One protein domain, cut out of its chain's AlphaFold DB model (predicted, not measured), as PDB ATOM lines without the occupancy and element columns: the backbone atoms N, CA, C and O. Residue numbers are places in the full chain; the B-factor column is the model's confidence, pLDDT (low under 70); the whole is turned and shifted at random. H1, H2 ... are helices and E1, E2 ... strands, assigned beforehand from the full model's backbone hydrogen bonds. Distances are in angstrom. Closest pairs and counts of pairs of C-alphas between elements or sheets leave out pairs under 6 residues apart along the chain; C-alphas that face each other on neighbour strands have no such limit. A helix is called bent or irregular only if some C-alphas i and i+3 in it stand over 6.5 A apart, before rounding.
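Overview. This is residues 16 to 80 of the 80 residues of a protein of Escherichia coli (UniProt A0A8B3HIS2). Start with a small pair of parallel strands, E1 and E2, at one side of the domain; H2 leads from it to a corner, where H1 turns off as the other leg of an L. The long link of residues 60 to 75 runs from the end of E1 toward H1, reaching into the space inside this L around residue 64, and then folds back past residue 71 to the start of E2. You have 65 printed residues, with two named helices and two named strands in the order H1, H2, E1, E2, in the mixed class of helices and strands. The whole is only just compact, close to loose, with a radius of gyration of the C-alphas of 12.5 A and spans of 31 by 27 by 17 A.

Arrangement. Look first at E1, residues 56 to 59, and E2, residues 76 to 79, parallel neighbours with 22 degrees between their directions. N 78 and O 57, at 3.0 A, and N 57 and O 76, at 3.1 A, are within hydrogen-bond range. Next find H2, residues 41 to 52, apart from E2. H1, residues 18 to 36, is apart from both strands. H1 touches H2 with residues 29 to 34 alone, and H2 touches H1 with residue 41 alone; the closest C-alphas, of Leu 29 and Thr 41, are 5.7 A apart. Their lines are about perpendicular, at 83 degrees. Within hydrogen-bond range are 13 of 15 O i to N i+4 pairs in H1 and 6 of 8 in H2.

Along the chain. Find C-alpha 18 at (170.568, 139.273, 172.796); from there H1 runs 24.5 A to C-alpha 36, with a kink of 29 degrees near residue 28. H2 begins at C-alpha 41, (185.882, 152.495, 167.967), and measures 15.1 A; it is irregular, with C-alphas 43 and 46 lying 7.0 A apart. E1 measures 10.0 A, and E2 10.2 A, ending at C-alpha 79, (186.844, 135.800, 180.365).

Size, cuts and confidence. The C-alphas farthest apart, of Ala 36 and Ser 74, are 33.7 A from each other. The printed part has no cut; the links H1 to H2 and H2 to E1 are tight, and E1 to E2 is long. Look at residues 76, 78 and 80 for pLDDT under 70.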
ATOM      1  N   TYR A  16     169.414 142.562 179.635       71.38
ATOM      2  CA  TYR A  16     170.416 142.214 178.630       71.38
ATOM      3  C   TYR A  16     170.019 140.956 177.850       71.38
ATOM      4  O   TYR A  16     170.641 139.899 177.926       71.38
ATOM      5  N   THR A  17     168.949 141.078 177.069       84.81
ATOM      6  CA  THR A  17     168.602 140.110 176.023       84.81
ATOM      7  C   THR A  17     169.571 140.225 174.834       84.81
ATOM      8  O   THR A  17     170.152 141.291 174.619       84.81
ATOM      9  N   PRO A  18     169.703 139.195 173.977       83.81
ATOM     10  CA  PRO A  18     170.568 139.273 172.796       83.81
ATOM     11  C   PRO A  18     170.247 140.450 171.863       83.81
ATOM     12  O   PRO A  18     171.143 141.017 171.242       83.81
ATOM     13  N   LEU A  19     168.969 140.831 171.755       87.19
ATOM     14  CA  LEU A  19     168.551 141.957 170.924       87.19
ATOM     15  C   LEU A  19     168.920 143.301 171.562       87.19
ATOM     16  O   LEU A  19     169.460 144.171 170.882       87.19
ATOM     17  N   THR A  20     168.648 143.466 172.859       87.50
ATOM     18  CA  THR A  20     168.971 144.709 173.574       87.50
ATOM     19  C   THR A  20     170.478 144.929 173.649       87.50
ATOM     20  O   THR A  20     170.924 146.054 173.462       87.50
ATOM     21  N   LEU A  21     171.265 143.860 173.803       87.94
ATOM     22  CA  LEU A  21     172.726 143.910 173.750       87.94
ATOM     23  C   LEU A  21     173.258 144.346 172.381       87.94
ATOM     24  O   LEU A  21     174.113 145.218 172.324       87.94
ATOM     25  N   LYS A  22     172.714 143.835 171.268       87.81
ATOM     26  CA  LYS A  22     173.114 144.303 169.924       87.81
ATOM     27  C   LYS A  22     172.827 145.789 169.714       87.81
ATOM     28  O   LYS A  22     173.620 146.495 169.093       87.81
ATOM     29  N   LEU A  23     171.680 146.258 170.206       91.75
ATOM     30  CA  LEU A  23     171.308 147.667 170.110       91.75
ATOM     31  C   LEU A  23     172.222 148.540 170.980       91.75
ATOM     32  O   LEU A  23     172.654 149.609 170.552       91.75
ATOM     33  N   TYR A  24     172.549 148.046 172.176       90.44
ATOM     34  CA  TYR A  24     173.487 148.675 173.096       90.44
ATOM     35  C   TYR A  24     174.894 148.769 172.494       90.44
ATOM     36  O   TYR A  24     175.478 149.847 172.505       90.44
ATOM     37  N   ASP A  25     175.396 147.697 171.879       92.56
ATOM     38  CA  ASP A  25     176.686 147.683 171.185       92.56
ATOM     39  C   ASP A  25     176.734 148.710 170.059       92.56
ATOM     40  O   ASP A  25     177.679 149.491 169.972       92.56
ATOM     41  N   TRP A  26     175.704 148.757 169.207       94.50
ATOM     42  CA  TRP A  26     175.638 149.744 168.130       94.50
ATOM     43  C   TRP A  26     175.690 151.176 168.674       94.50
ATOM     44  O   TRP A  26     176.436 152.014 168.158       94.50
ATOM     45  N   TRP A  27     174.944 151.446 169.746       95.31
ATOM     46  CA  TRP A  27     174.934 152.753 170.391       95.31
ATOM     47  C   TRP A  27     176.290 153.099 171.010       95.31
ATOM     48  O   TRP A  27     176.843 154.163 170.735       95.31
ATOM     49  N   VAL A  28     176.856 152.210 171.826       94.75
ATOM     50  CA  VAL A  28     178.111 152.467 172.539       94.75
ATOM     51  C   VAL A  28     179.279 152.568 171.563       94.75
ATOM     52  O   VAL A  28     179.979 153.580 171.539       94.75
ATOM     53  N   LEU A  29     179.459 151.561 170.710       94.81
ATOM     54  CA  LEU A  29     180.615 151.462 169.823       94.81
ATOM     55  C   LEU A  29     180.528 152.436 168.641       94.81
ATOM     56  O   LEU A  29     181.562 152.892 168.152       94.81
ATOM     57  N   GLY A  30     179.318 152.746 168.166       93.12
ATOM     58  CA  GLY A  30     179.101 153.619 167.012       93.12
ATOM     59  C   GLY A  30     178.921 155.092 167.371       93.12
ATOM     60  O   GLY A  30     179.487 155.959 166.703       93.12
ATOM     61  N   VAL A  31     178.139 155.380 168.416       95.75
ATOM     62  CA  VAL A  31     177.716 156.745 168.762       95.75
ATOM     63  C   VAL A  31     178.461 157.258 169.987       95.75
ATOM     64  O   VAL A  31     179.134 158.279 169.892       95.75
ATOM     65  N   SER A  32     178.388 156.554 171.120       97.00
ATOM     66  CA  SER A  32     178.960 157.015 172.395       97.00
ATOM     67  C   SER A  32     180.471 157.223 172.301       97.00
ATOM     68  O   SER A  32     180.960 158.328 172.536       97.00
ATOM     69  N   ASN A  33     181.213 156.203 171.860       96.12
ATOM     70  CA  ASN A  33     182.671 156.260 171.728       96.12
ATOM     71  C   ASN A  33     183.118 157.401 170.809       96.12
ATOM     72  O   ASN A  33     184.078 158.103 171.107       96.12
ATOM     73  N   ARG A  34     182.377 157.654 169.727       95.06
ATOM     74  CA  ARG A  34     182.710 158.720 168.783       95.06
ATOM     75  C   ARG A  34     182.325 160.114 169.280       95.06
ATOM     76  O   ARG A  34     183.123 161.030 169.146       95.06
ATOM     77  N   LEU A  35     181.104 160.294 169.781       96.38
ATOM     78  CA  LEU A  35     180.539 161.620 170.055       96.38
ATOM     79  C   LEU A  35     180.756 162.074 171.496       96.38
ATOM     80  O   LEU A  35     181.076 163.236 171.716       96.38
ATOM     81  N   ALA A  36     180.574 161.180 172.469       96.06
ATOM     82  CA  ALA A  36     180.752 161.517 173.879       96.06
ATOM     83  C   ALA A  36     182.233 161.485 174.272       96.06
ATOM     84  O   ALA A  36     182.703 162.373 174.974       96.06
ATOM     85  N   TRP A  37     182.969 160.478 173.789       95.12
ATOM     86  CA  TRP A  37     184.375 160.269 174.147       95.12
ATOM     87  C   TRP A  37     185.372 160.785 173.103       95.12
ATOM     88  O   TRP A  37     186.565 160.839 173.385       95.12
ATOM     89  N   GLY A  38     184.918 161.154 171.900       96.38
ATOM     90  CA  GLY A  38     185.800 161.638 170.832       96.38
ATOM     91  C   GLY A  38     186.763 160.582 170.274       96.38
ATOM     92  O   GLY A  38     187.688 160.930 169.548       96.38
ATOM     93  N   CYS A  39     186.565 159.303 170.601       96.81
ATOM     94  CA  CYS A  39     187.466 158.200 170.278       96.81
ATOM     95  C   CYS A  39     186.713 157.104 169.500       96.81
ATOM     96  O   CYS A  39     186.232 156.130 170.088       96.81
ATOM     97  N   PRO A  40     186.528 157.267 168.175       97.00
ATOM     98  CA  PRO A  40     185.812 156.291 167.364       97.00
ATOM     99  C   PRO A  40     186.386 154.870 167.475       97.00
ATOM    100  O   PRO A  40     187.583 154.639 167.291       97.00
ATOM    101  N   THR A  41     185.500 153.893 167.704       97.00
ATOM    102  CA  THR A  41     185.882 152.495 167.967       97.00
ATOM    103  C   THR A  41     186.732 151.887 166.859       97.00
ATOM    104  O   THR A  41     187.744 151.260 167.137       97.00
ATOM    105  N   LYS A  42     186.335 152.074 165.597       95.69
ATOM    106  CA  LYS A  42     187.024 151.458 164.453       95.69
ATOM    107  C   LYS A  42     188.368 152.110 164.137       95.69
ATOM    108  O   LYS A  42     189.243 151.445 163.603       95.69
ATOM    109  N   GLU A  43     188.498 153.400 164.424       96.81
ATOM    110  CA  GLU A  43     189.655 154.210 164.028       96.81
ATOM    111  C   GLU A  43     190.757 154.180 165.090       96.81
ATOM    112  O   GLU A  43     191.934 154.205 164.744       96.81
ATOM    113  N   HIS A  44     190.384 154.087 166.372       96.88
ATOM    114  CA  HIS A  44     191.334 154.200 167.479       96.88
ATOM    115  C   HIS A  44     191.253 153.038 168.470       96.88
ATOM    116  O   HIS A  44     192.260 152.374 168.700       96.88
ATOM    117  N   LEU A  45     190.075 152.754 169.040       96.31
ATOM    118  CA  LEU A  45     189.975 151.795 170.152       96.31
ATOM    119  C   LEU A  45     190.295 150.358 169.728       96.31
ATOM    120  O   LEU A  45     191.052 149.677 170.409       96.31
ATOM    121  N   LEU A  46     189.736 149.894 168.607       96.31
ATOM    122  CA  LEU A  46     189.953 148.535 168.119       96.31
ATOM    123  C   LEU A  46     191.411 148.305 167.678       96.31
ATOM    124  O   LEU A  46     191.993 147.329 168.143       96.31
ATOM    125  N   PRO A  47     192.041 149.175 166.861       96.75
ATOM    126  CA  PRO A  47     193.465 149.041 166.550       96.75
ATOM    127  C   PRO A  47     194.344 149.025 167.801       96.75
ATOM    128  O   PRO A  47     195.186 148.144 167.938       96.75
ATOM    129  N   HIS A  48     194.094 149.937 168.746       96.06
ATOM    130  CA  HIS A  48     194.838 149.989 169.999       96.06
ATOM    131  C   HIS A  48     194.667 148.702 170.817       96.06
ATOM    132  O   HIS A  48     195.632 148.193 171.375       96.06
ATOM    133  N   PHE A  49     193.455 148.147 170.885       94.81
ATOM    134  CA  PHE A  49     193.213 146.873 171.560       94.81
ATOM    135  C   PHE A  49     194.007 145.728 170.914       94.81
ATOM    136  O   PHE A  49     194.691 144.986 171.612       94.81
ATOM    137  N   LEU A  50     193.963 145.615 169.584       93.62
ATOM    138  CA  LEU A  50     194.647 144.550 168.842       93.62
ATOM    139  C   LEU A  50     196.175 144.670 168.872       93.62
ATOM    140  O   LEU A  50     196.863 143.659 168.794       93.62
ATOM    141  N   GLU A  51     196.710 145.880 168.998       94.50
ATOM    142  CA  GLU A  51     198.151 146.105 169.150       94.50
ATOM    143  C   GLU A  51     198.675 145.628 170.514       94.50
ATOM    144  O   GLU A  51     199.817 145.184 170.621       94.50
ATOM    145  N   HIS A  52     197.839 145.691 171.555       92.56
ATOM    146  CA  HIS A  52     198.246 145.430 172.939       92.56
ATOM    147  C   HIS A  52     197.710 144.113 173.513       92.56
ATOM    148  O   HIS A  52     198.064 143.739 174.636       92.56
ATOM    149  N   VAL A  53     196.864 143.392 172.774       91.19
ATOM    150  CA  VAL A  53     196.421 142.056 173.176       91.19
ATOM    151  C   VAL A  53     197.596 141.078 173.080       91.19
ATOM    152  O   VAL A  53     198.269 140.964 172.059       91.19
ATOM    153  N   GLY A  54     197.878 140.388 174.184       87.94
ATOM    154  CA  GLY A  54     198.942 139.387 174.259       87.94
ATOM    155  C   GLY A  54     198.417 137.962 174.085       87.94
ATOM    156  O   GLY A  54     197.220 137.707 174.189       87.94
ATOM    157  N   ASN A  55     199.335 137.004 173.928       85.94
ATOM    158  CA  ASN A  55     198.998 135.576 173.813       85.94
ATOM    159  C   ASN A  55     198.298 134.993 175.052       85.94
ATOM    160  O   ASN A  55     197.695 133.932 174.953       85.94
ATOM    161  N   ASN A  56     198.421 135.640 176.212       86.69
ATOM    162  CA  ASN A  56     197.737 135.279 177.449       86.69
ATOM    163  C   ASN A  56     197.087 136.545 178.018       86.69
ATOM    164  O   ASN A  56     197.770 137.355 178.648       86.69
ATOM    165  N   HIS A  57     195.801 136.744 177.731       87.75
ATOM    166  CA  HIS A  57     195.076 137.973 178.051       87.75
ATOM    167  C   HIS A  57     193.796 137.662 178.839       87.75
ATOM    168  O   HIS A  57     192.988 136.826 178.430       87.75
ATOM    169  N   LEU A  58     193.623 138.337 179.976       90.38
ATOM    170  CA  LEU A  58     192.397 138.314 180.772       90.38
ATOM    171  C   LEU A  58     191.680 139.644 180.567       90.38
ATOM    172  O   LEU A  58     192.192 140.680 180.993       90.38
ATOM    173  N   ASP A  59     190.505 139.589 179.954       88.44
ATOM    174  CA  ASP A  59     189.648 140.755 179.765       88.44
ATOM    175  C   ASP A  59     188.429 140.632 180.691       88.44
ATOM    176  O   ASP A  59     187.742 139.606 180.708       88.44
ATOM    177  N   ILE A  60     188.208 141.653 181.522       91.00
ATOM    178  CA  ILE A  60     187.212 141.647 182.600       91.00
ATOM    179  C   ILE A  60     186.110 142.636 182.251       91.00
ATOM    180  O   ILE A  60     186.374 143.816 182.022       91.00
ATOM    181  N   GLY A  61     184.856 142.183 182.291       87.50
ATOM    182  CA  GLY A  61     183.727 143.063 181.986       87.50
ATOM    183  C   GLY A  61     183.615 143.397 180.496       87.50
ATOM    184  O   GLY A  61     183.249 144.508 180.122       87.50
ATOM    185  N   VAL A  62     183.877 142.403 179.649       88.75
ATOM    186  CA  VAL A  62     183.914 142.496 178.176       88.75
ATOM    187  C   VAL A  62     182.580 142.851 177.509       88.75
ATOM    188  O   VAL A  62     182.516 143.029 176.290       88.75
ATOM    189  N   GLY A  63     181.487 142.909 178.273       87.50
ATOM    190  CA  GLY A  63     180.137 143.066 177.742       87.50
ATOM    191  C   GLY A  63     179.790 141.914 176.799       87.50
ATOM    192  O   GLY A  63     179.741 140.759 177.210       87.50
ATOM    193  N   THR A  64     179.562 142.226 175.525       88.62
ATOM    194  CA  THR A  64     179.294 141.233 174.471       88.62
ATOM    195  C   THR A  64     180.549 140.564 173.909       88.62
ATOM    196  O   THR A  64     180.435 139.663 173.080       88.62
ATOM    197  N   GLY A  65     181.745 140.991 174.331       90.62
ATOM    198  CA  GLY A  65     183.014 140.480 173.814       90.62
ATOM    199  C   GLY A  65     183.435 141.085 172.474       90.62
ATOM    200  O   GLY A  65     184.290 140.513 171.808       90.62
ATOM    201  N   PHE A  66     182.865 142.228 172.063       92.62
ATOM    202  CA  PHE A  66     183.106 142.837 170.747       92.62
ATOM    203  C   PHE A  66     184.588 142.925 170.343       92.62
ATOM    204  O   PHE A  66     184.926 142.592 169.214       92.62
ATOM    205  N   TYR A  67     185.488 143.368 171.224       92.50
ATOM    206  CA  TYR A  67     186.910 143.483 170.872       92.50
ATOM    207  C   TYR A  67     187.576 142.114 170.689       92.50
ATOM    208  O   TYR A  67     188.387 141.930 169.784       92.50
ATOM    209  N   LEU A  68     187.167 141.128 171.487       89.50
ATOM    210  CA  LEU A  68     187.715 139.773 171.477       89.50
ATOM    211  C   LEU A  68     187.362 139.006 170.206       89.50
ATOM    212  O   LEU A  68     188.169 138.211 169.735       89.50
ATOM    213  N   THR A  69     186.204 139.281 169.599       90.75
ATOM    214  CA  THR A  69     185.823 138.664 168.317       90.75
ATOM    215  C   THR A  69     186.690 139.114 167.138       90.75
ATOM    216  O   THR A  69     186.563 138.558 166.049       90.75
ATOM    217  N   HIS A  70     187.573 140.096 167.340       91.50
ATOM    218  CA  HIS A  70     188.516 140.590 166.337       91.50
ATOM    219  C   HIS A  70     189.964 140.149 166.606       91.50
ATOM    220  O   HIS A  70     190.852 140.466 165.813       91.50
ATOM    221  N   VAL A  71     190.222 139.438 167.711       89.12
ATOM    222  CA  VAL A  71     191.558 138.938 168.061       89.12
ATOM    223  C   VAL A  71     191.881 137.693 167.221       89.12
ATOM    224  O   VAL A  71     191.000 136.857 167.015       89.12
ATOM    225  N   PRO A  72     193.125 137.528 166.731       80.56
ATOM    226  CA  PRO A  72     193.531 136.314 166.028       80.56
ATOM    227  C   PRO A  72     193.457 135.067 166.927       80.56
ATOM    228  O   PRO A  72     193.813 135.117 168.106       80.56
ATOM    229  N   GLU A  73     193.072 133.928 166.336       74.88
ATOM    230  CA  GLU A  73     192.855 132.634 167.017       74.88
ATOM    231  C   GLU A  73     194.062 132.117 167.821       74.88
ATOM    232  O   GLU A  73     193.915 131.253 168.680       74.88
ATOM    233  N   SER A  74     195.263 132.648 167.577       72.88
ATOM    234  CA  SER A  74     196.491 132.291 168.296       72.88
ATOM    235  C   SER A  74     196.560 132.808 169.739       72.88
ATOM    236  O   SER A  74     197.502 132.465 170.453       72.88
ATOM    237  N   SER A  75     195.614 133.647 170.169       73.00
ATOM    238  CA  SER A  75     195.613 134.250 171.507       73.00
ATOM    239  C   SER A  75     194.770 133.422 172.478       73.00
ATOM    240  O   SER A  75     193.598 133.157 172.220       73.00
ATOM    241  N   LEU A  76     195.340 133.033 173.622       69.75
ATOM    242  CA  LEU A  76     194.582 132.424 174.714       69.75
ATOM    243  C   LEU A  76     193.905 133.532 175.525       69.75
ATOM    244  O   LEU A  76     194.558 134.284 176.254       69.75
ATOM    245  N   ILE A  77     192.586 133.623 175.381       72.62
ATOM    246  CA  ILE A  77     191.757 134.648 176.016       72.62
ATOM    247  C   ILE A  77     190.923 133.995 177.117       72.62
ATOM    248  O   ILE A  77     190.159 133.066 176.858       72.62
ATOM    249  N   SER A  78     191.059 134.495 178.343       69.94
ATOM    250  CA  SER A  78     190.188 134.129 179.467       69.94
ATOM    251  C   SER A  78     189.192 135.253 179.752       69.94
ATOM    252  O   SER A  78     189.538 136.427 179.642       69.94
ATOM    253  N   LEU A  79     187.961 134.884 180.118       74.88
ATOM    254  CA  LEU A  79     186.844 135.800 180.365       74.88
ATOM    255  C   LEU A  79     186.420 135.748 181.836       74.88
ATOM    256  O   LEU A  79     186.283 134.651 182.384       74.88
ATOM    257  N   MET A  80     186.167 136.915 182.441       58.91
ATOM    258  CA  MET A  80     185.556 137.041 183.773       58.91
ATOM    259  C   MET A  80     184.455 138.102 183.814       58.91
ATOM    260  O   MET A  80     184.630 139.187 183.209       58.91
TER     261      MET A  80